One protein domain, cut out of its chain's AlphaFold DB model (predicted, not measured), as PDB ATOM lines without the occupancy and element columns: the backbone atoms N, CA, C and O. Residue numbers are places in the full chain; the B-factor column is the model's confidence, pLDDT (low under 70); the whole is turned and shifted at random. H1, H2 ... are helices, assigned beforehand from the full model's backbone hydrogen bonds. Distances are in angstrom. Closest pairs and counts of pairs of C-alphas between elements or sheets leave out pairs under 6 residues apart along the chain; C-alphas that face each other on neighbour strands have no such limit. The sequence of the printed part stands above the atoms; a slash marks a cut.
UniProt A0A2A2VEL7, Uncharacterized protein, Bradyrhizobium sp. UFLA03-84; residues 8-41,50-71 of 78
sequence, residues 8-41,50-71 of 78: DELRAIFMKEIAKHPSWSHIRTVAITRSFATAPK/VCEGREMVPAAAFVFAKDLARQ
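This is residues 8 to 41 and 50 to 71 of the 78 residues of an uncharacterized protein of Bradyrhizobium sp. UFLA03-84 (UniProt A0A2A2VEL7). What shape is it? There is little regular structure: helices H1 and H2 lie side by side, running opposite ways, and the long unnamed stretch of residues 19 to 41 turns back after H1 and then arches away from the pair toward the cut. What is printed? The printed part has 56 residues, only 22 in two named helices, and no named strand; its class is all helix. It is compact, with a radius of gyration of the C-alphas of 10.9 A, spanning 28 by 25 by 18 A.

What comes first? H1, residues 8 to 18, spans 15.2 A from C-alpha 8 (-80.083, 36.564, -7.180) to C-alpha 18. What follows? H2, residues 59 to 69, spans 15.4 A, ending at C-alpha 69 (-69.674, 32.703, -11.263).

Do they meet? H1 and H2 touch, closest at the C-alphas of Leu 10 and Leu 68, 6.3 A apart. Their tilt is shallow, 21 degrees, opposite ways. Their backbones? In both, every O i to N i+4 pair is within hydrogen-bond range.

Any cut? Residues 42 to 49 are not printed; C-alphas 41 and 50 are 8.7 A apart. Low confidence? pLDDT is under 70 in residues 31 to 41, 50 to 55 and 69.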
ATOM      1  N   ASP A   8     -78.696  36.876  -6.848       77.06
ATOM      2  CA  ASP A   8     -80.083  36.564  -7.180       77.06
ATOM      3  C   ASP A   8     -80.329  36.467  -8.682       77.06
ATOM      4  O   ASP A   8     -80.996  35.533  -9.134       77.06
ATOM      5  N   GLU A   9     -79.752  37.372  -9.478       82.50
ATOM      6  CA  GLU A   9     -79.827  37.278 -10.937       82.50
ATOM      7  C   GLU A   9     -79.174  35.993 -11.449       82.50
ATOM      8  O   GLU A   9     -79.740  35.306 -12.302       82.50
ATOM      9  N   LEU A  10     -77.994  35.647 -10.931       80.25
ATOM     10  CA  LEU A  10     -77.287  34.431 -11.329       80.25
ATOM     11  C   LEU A  10     -78.046  33.173 -10.910       80.25
ATOM     12  O   LEU A  10     -78.191  32.253 -11.716       80.25
ATOM     13  N   ARG A  11     -78.602  33.154  -9.694       78.88
ATOM     14  CA  ARG A  11     -79.488  32.085  -9.224       78.88
ATOM     15  C   ARG A  11     -80.690  31.925 -10.151       78.88
ATOM     16  O   ARG A  11     -80.990  30.811 -10.567       78.88
ATOM     17  N   ALA A  12     -81.351  33.020 -10.523       86.00
ATOM     18  CA  ALA A  12     -82.505  32.981 -11.417       86.00
ATOM     19  C   ALA A  12     -82.142  32.467 -12.821       86.00
ATOM     20  O   ALA A  12     -82.900  31.692 -13.406       86.00
ATOM     21  N   ILE A  13     -80.984  32.865 -13.362       87.25
ATOM     22  CA  ILE A  13     -80.480  32.352 -14.643       87.25
ATOM     23  C   ILE A  13     -80.228  30.845 -14.551       87.25
ATOM     24  O   ILE A  13     -80.606  30.110 -15.460       87.25
ATOM     25  N   PHE A  14     -79.659  30.373 -13.443       85.00
ATOM     26  CA  PHE A  14     -79.397  28.953 -13.257       85.00
ATOM     27  C   PHE A  14     -80.671  28.132 -13.087       85.00
ATOM     28  O   PHE A  14     -80.862  27.157 -13.805       85.00
ATOM     29  N   MET A  15     -81.606  28.550 -12.238       85.56
ATOM     30  CA  MET A  15     -82.875  27.829 -12.091       85.56
ATOM     31  C   MET A  15     -83.636  27.726 -13.423       85.56
ATOM     32  O   MET A  15     -84.224  26.687 -13.721       85.56
ATOM     33  N   LYS A  16     -83.564  28.760 -14.275       91.06
ATOM     34  CA  LYS A  16     -84.103  28.708 -15.645       91.06
ATOM     35  C   LYS A  16     -83.377  27.708 -16.537       91.06
ATOM     36  O   LYS A  16     -84.013  27.116 -17.401       91.06
ATOM     37  N   GLU A  17     -82.068  27.557 -16.379       90.75
ATOM     38  CA  GLU A  17     -81.295  26.582 -17.143       90.75
ATOM     39  C   GLU A  17     -81.603  25.155 -16.680       90.75
ATOM     40  O   GLU A  17     -81.903  24.316 -17.516       90.75
ATOM     41  N   ILE A  18     -81.660  24.897 -15.368       86.62
ATOM     42  CA  ILE A  18     -82.055  23.597 -14.795       86.62
ATOM     43  C   ILE A  18     -83.393  23.118 -15.362       86.62
ATOM     44  O   ILE A  18     -83.509  21.963 -15.760       86.62
ATOM     45  N   ALA A  19     -84.376  24.012 -15.496       88.88
ATOM     46  CA  ALA A  19     -85.679  23.676 -16.070       88.88
ATOM     47  C   ALA A  19     -85.617  23.157 -17.525       88.88
ATOM     48  O   ALA A  19     -86.562  22.514 -17.978       88.88
ATOM     49  N   LYS A  20     -84.528  23.415 -18.262       92.44
ATOM     50  CA  LYS A  20     -84.318  22.924 -19.636       92.44
ATOM     51  C   LYS A  20     -83.637  21.557 -19.692       92.44
ATOM     52  O   LYS A  20     -83.643  20.935 -20.751       92.44
ATOM     53  N   HIS A  21     -83.050  21.095 -18.589       88.88
ATOM     54  CA  HIS A  21     -82.263  19.865 -18.526       88.88
ATOM     55  C   HIS A  21     -82.914  18.886 -17.542       88.88
ATOM     56  O   HIS A  21     -82.665  18.972 -16.340       88.88
ATOM     57  N   PRO A  22     -83.716  17.911 -18.015       87.81
ATOM     58  CA  PRO A  22     -84.373  16.939 -17.138       87.81
ATOM     59  C   PRO A  22     -83.406  16.163 -16.235       87.81
ATOM     60  O   PRO A  22     -83.752  15.821 -15.114       87.81
ATOM     61  N   SER A  23     -82.168  15.933 -16.681       85.12
ATOM     62  CA  SER A  23     -81.121  15.270 -15.891       85.12
ATOM     63  C   SER A  23     -80.589  16.107 -14.721       85.12
ATOM     64  O   SER A  23     -79.741  15.631 -13.971       85.12
ATOM     65  N   TRP A  24     -81.021  17.364 -14.593       84.62
ATOM     66  CA  TRP A  24     -80.654  18.278 -13.512       84.62
ATOM     67  C   TRP A  24     -81.829  18.493 -12.546       84.62
ATOM     68  O   TRP A  24     -81.752  19.350 -11.671       84.62
ATOM     69  N   SER A  25     -82.931  17.745 -12.685       83.12
ATOM     70  CA  SER A  25     -84.161  17.954 -11.908       83.12
ATOM     71  C   SER A  25     -83.999  17.755 -10.397       83.12
ATOM     72  O   SER A  25     -84.828  18.229  -9.622       83.12
ATOM     73  N   HIS A  26     -82.949  17.054  -9.960       78.81
ATOM     74  CA  HIS A  26     -82.590  16.903  -8.546       78.81
ATOM     75  C   HIS A  26     -81.968  18.174  -7.943       78.81
ATOM     76  O   HIS A  26     -81.893  18.320  -6.722       78.81
ATOM     77  N   ILE A  27     -81.561  19.133  -8.776       78.81
ATOM     78  CA  ILE A  27     -81.040  20.427  -8.338       78.81
ATOM     79  C   ILE A  27     -82.217  21.362  -8.035       78.81
ATOM     80  O   ILE A  27     -82.770  22.013  -8.918       78.81
ATOM     81  N   ARG A  28     -82.615  21.427  -6.765       75.50
ATOM     82  CA  ARG A  28     -83.774  22.227  -6.322       75.50
ATOM     83  C   ARG A  28     -83.425  23.635  -5.862       75.50
ATOM     84  O   ARG A  28     -84.265  24.526  -5.955       75.50
ATOM     85  N   THR A  29     -82.203  23.837  -5.380       72.50
ATOM     86  CA  THR A  29     -81.756  25.118  -4.830       72.50
ATOM     87  C   THR A  29     -80.358  25.447  -5.335       72.50
ATOM     88  O   THR A  29     -79.500  24.587  -5.484       72.50
ATOM     89  N   VAL A  30     -80.098  26.723  -5.587       72.81
ATOM     90  CA  VAL A  30     -78.770  27.212  -5.958       72.81
ATOM     91  C   VAL A  30     -78.434  28.387  -5.054       72.81
ATOM     92  O   VAL A  30     -79.200  29.348  -4.996       72.81
ATOM     93  N   ALA A  31     -77.301  28.313  -4.354       68.69
ATOM     94  CA  ALA A  31     -76.734  29.450  -3.644       68.69
ATOM     95  C   ALA A  31     -75.508  29.960  -4.414       68.69
ATOM     96  O   ALA A  31     -74.655  29.194  -4.856       68.69
ATOM     97  N   ILE A  32     -75.417  31.271  -4.602       67.88
ATOM     98  CA  ILE A  32     -74.246  31.906  -5.206       67.88
ATOM     99  C   ILE A  32     -73.578  32.702  -4.091       67.88
ATOM    100  O   ILE A  32     -74.124  33.700  -3.635       67.88
ATOM    101  N   THR A  33     -72.440  32.218  -3.596       61.66
ATOM    102  CA  THR A  33     -71.708  32.825  -2.474       61.66
ATOM    103  C   THR A  33     -70.284  33.175  -2.898       61.66
ATOM    104  O   THR A  33     -69.676  32.462  -3.699       61.66
ATOM    105  N   ARG A  34     -69.739  34.272  -2.351       55.53
ATOM    106  CA  ARG A  34     -68.363  34.745  -2.616       55.53
ATOM    107  C   ARG A  34     -67.303  33.803  -2.034       55.53
ATOM    108  O   ARG A  34     -66.268  33.575  -2.651       55.53
ATOM    109  N   SER A  35     -67.597  33.238  -0.862       47.59
ATOM    110  CA  SER A  35     -66.728  32.322  -0.123       47.59
ATOM    111  C   SER A  35     -67.329  30.923  -0.108       47.59
ATOM    112  O   SER A  35     -68.551  30.760  -0.023       47.59
ATOM    113  N   PHE A  36     -66.462  29.916  -0.169       50.19
ATOM    114  CA  PHE A  36     -66.821  28.520   0.033       50.19
ATOM    115  C   PHE A  36     -67.389  28.337   1.446       50.19
ATOM    116  O   PHE A  36     -66.641  28.191   2.408       50.19
ATOM    117  N   ALA A  37     -68.709  28.362   1.599       41.34
ATOM    118  CA  ALA A  37     -69.321  27.819   2.799       41.34
ATOM    119  C   ALA A  37     -69.421  26.309   2.587       41.34
ATOM    120  O   ALA A  37     -70.161  25.851   1.716       41.34
ATOM    121  N   THR A  38     -68.648  25.541   3.356       40.38
ATOM    122  CA  THR A  38     -68.803  24.093   3.511       40.38
ATOM    123  C   THR A  38     -70.251  23.848   3.921       40.38
ATOM    124  O   THR A  38     -70.595  23.976   5.092       40.38
ATOM    125  N   ALA A  39     -71.145  23.563   2.979       42.34
ATOM    126  CA  ALA A  39     -72.485  23.162   3.348       42.34
ATOM    127  C   ALA A  39     -72.374  21.699   3.809       42.34
ATOM    128  O   ALA A  39     -72.038  20.842   2.988       42.34
ATOM    129  N   PRO A  40     -72.610  21.373   5.096       42.66
ATOM    130  CA  PRO A  40     -72.249  20.075   5.685       42.66
ATOM    131  C   PRO A  40     -73.015  18.870   5.105       42.66
ATOM    132  O   PRO A  40     -72.843  17.748   5.572       42.66
ATOM    133  N   LYS A  41     -73.872  19.085   4.101       47.56
ATOM    134  CA  LYS A  41     -74.714  18.066   3.465       47.56
ATOM    135  C   LYS A  41     -74.621  18.019   1.933       47.56
ATOM    136  O   LYS A  41     -75.322  17.200   1.352       47.56
ATOM    137  N   VAL A  50     -76.246  23.813  -4.367       55.19
ATOM    138  CA  VAL A  50     -76.867  22.941  -3.363       55.19
ATOM    139  C   VAL A  50     -77.791  21.942  -4.057       55.19
ATOM    140  O   VAL A  50     -78.957  22.214  -4.322       55.19
ATOM    141  N   CYS A  51     -77.285  20.748  -4.350       55.22
ATOM    142  CA  CYS A  51     -78.153  19.660  -4.803       55.22
ATOM    143  C   CYS A  51     -78.846  19.040  -3.591       55.22
ATOM    144  O   CYS A  51     -78.170  18.541  -2.700       55.22
ATOM    145  N   GLU A  52     -80.178  19.051  -3.533       53.53
ATOM    146  CA  GLU A  52     -80.870  18.282  -2.498       53.53
ATOM    147  C   GLU A  52     -80.696  16.786  -2.779       53.53
ATOM    148  O   GLU A  52     -81.173  16.284  -3.789       53.53
ATOM    149  N   GLY A  53     -80.031  16.067  -1.871       54.19
ATOM    150  CA  GLY A  53     -79.926  14.608  -1.921       54.19
ATOM    151  C   GLY A  53     -78.492  14.080  -1.969       54.19
ATOM    152  O   GLY A  53     -77.532  14.792  -1.691       54.19
ATOM    153  N   ARG A  54     -78.361  12.784  -2.272       58.38
ATOM    154  CA  ARG A  54     -77.072  12.075  -2.420       58.38
ATOM    155  C   ARG A  54     -76.596  12.005  -3.875       58.38
ATOM    156  O   ARG A  54     -75.629  11.310  -4.172       58.38
ATOM    157  N   GLU A  55     -77.307  12.666  -4.779       68.56
ATOM    158  CA  GLU A  55     -77.031  12.611  -6.208       68.56
ATOM    159  C   GLU A  55     -75.865  13.524  -6.573       68.56
ATOM    160  O   GLU A  55     -75.735  14.647  -6.082       68.56
ATOM    161  N   MET A  56     -74.998  13.021  -7.448       70.19
ATOM    162  CA  MET A  56     -73.870  13.787  -7.956       70.19
ATOM    163  C   MET A  56     -74.368  14.900  -8.885       70.19
ATOM    164  O   MET A  56     -75.321  14.722  -9.649       70.19
ATOM    165  N   VAL A  57     -73.700  16.053  -8.849       73.19
ATOM    166  CA  VAL A  57     -73.973  17.145  -9.790       73.19
ATOM    167  C   VAL A  57     -73.544  16.714 -11.196       73.19
ATOM    168  O   VAL A  57     -72.397  16.292 -11.372       73.19
ATOM    169  N   PRO A  58     -74.404  16.845 -12.219       79.69
ATOM    170  CA  PRO A  58     -74.000  16.623 -13.600       79.69
ATOM    171  C   PRO A  58     -72.852  17.565 -13.985       79.69
ATOM    172  O   PRO A  58     -72.910  18.766 -13.716       79.69
ATOM    173  N   ALA A  59     -71.828  17.053 -14.674       80.25
ATOM    174  CA  ALA A  59     -70.661  17.851 -15.067       80.25
ATOM    175  C   ALA A  59     -71.041  19.105 -15.883       80.25
ATOM    176  O   ALA A  59     -70.446  20.165 -15.711       80.25
ATOM    177  N   ALA A  60     -72.075  19.010 -16.723       83.75
ATOM    178  CA  ALA A  60     -72.584  20.140 -17.497       83.75
ATOM    179  C   ALA A  60     -73.177  21.252 -16.611       83.75
ATOM    180  O   ALA A  60     -72.904  22.429 -16.845       83.75
ATOM    181  N   ALA A  61     -73.909  20.884 -15.552       79.06
ATOM    182  CA  ALA A  61     -74.417  21.846 -14.580       79.06
ATOM    183  C   ALA A  61     -73.255  22.545 -13.858       79.06
ATOM    184  O   ALA A  61     -73.297  23.758 -13.698       79.06
ATOM    185  N   PHE A  62     -72.188  21.812 -13.506       76.38
ATOM    186  CA  PHE A  62     -70.975  22.372 -12.893       76.38
ATOM    187  C   PHE A  62     -70.209  23.347 -13.810       76.38
ATOM    188  O   PHE A  62     -69.684  24.364 -13.353       76.38
ATOM    189  N   VAL A  63     -70.140  23.074 -15.114       79.69
ATOM    190  CA  VAL A  63     -69.514  24.004 -16.069       79.69
ATOM    191  C   VAL A  63     -70.343  25.284 -16.194       79.69
ATOM    192  O   VAL A  63     -69.797  26.380 -16.085       79.69
ATOM    193  N   PHE A  64     -71.664  25.153 -16.324       82.56
ATOM    194  CA  PHE A  64     -72.574  26.293 -16.428       82.56
ATOM    195  C   PHE A  64     -72.528  27.198 -15.183       82.56
ATOM    196  O   PHE A  64     -72.363  28.415 -15.275       82.56
ATOM    197  N   ALA A  65     -72.579  26.573 -14.010       76.19
ATOM    198  CA  ALA A  65     -72.255  27.126 -12.698       76.19
ATOM    199  C   ALA A  65     -71.020  28.040 -12.702       76.19
ATOM    200  O   ALA A  65     -71.067  29.199 -12.278       76.19
ATOM    201  N   LYS A  66     -69.900  27.496 -13.186       74.00
ATOM    202  CA  LYS A  66     -68.602  28.163 -13.203       74.00
ATOM    203  C   LYS A  66     -68.609  29.380 -14.128       74.00
ATOM    204  O   LYS A  66     -68.033  30.408 -13.777       74.00
ATOM    205  N   ASP A  67     -69.285  29.300 -15.269       78.00
ATOM    206  CA  ASP A  67     -69.410  30.421 -16.206       78.00
ATOM    207  C   ASP A  67     -70.312  31.544 -15.676       78.00
ATOM    208  O   ASP A  67     -70.045  32.724 -15.927       78.00
ATOM    209  N   LEU A  68     -71.343  31.210 -14.893       76.94
ATOM    210  CA  LEU A  68     -72.142  32.201 -14.168       76.94
ATOM    211  C   LEU A  68     -71.334  32.885 -13.064       76.94
ATOM    212  O   LEU A  68     -71.403  34.105 -12.931       76.94
ATOM    213  N   ALA A  69     -70.514  32.139 -12.320       68.62
ATOM    214  CA  ALA A  69     -69.674  32.703 -11.263       68.62
ATOM    215  C   ALA A  69     -68.680  33.756 -11.792       68.62
ATOM    216  O   ALA A  69     -68.388  34.730 -11.106       68.62
ATOM    217  N   ARG A  70     -68.211  33.625 -13.041       70.38
ATOM    218  CA  ARG A  70     -67.349  34.632 -13.699       70.38
ATOM    219  C   ARG A  70     -68.073  35.947 -14.009       70.38
ATOM    220  O   ARG A  70     -67.414  36.945 -14.284       70.38
ATOM    221  N   GLN A  71     -69.405  35.943 -13.994       71.62
ATOM    222  CA  GLN A  71     -70.256  37.112 -14.233       71.62
ATOM    223  C   GLN A  71     -70.743  37.762 -12.930       71.62
ATOM    224  O   GLN A  71     -71.420  38.791 -12.985       71.62
TER     225      GLN A  71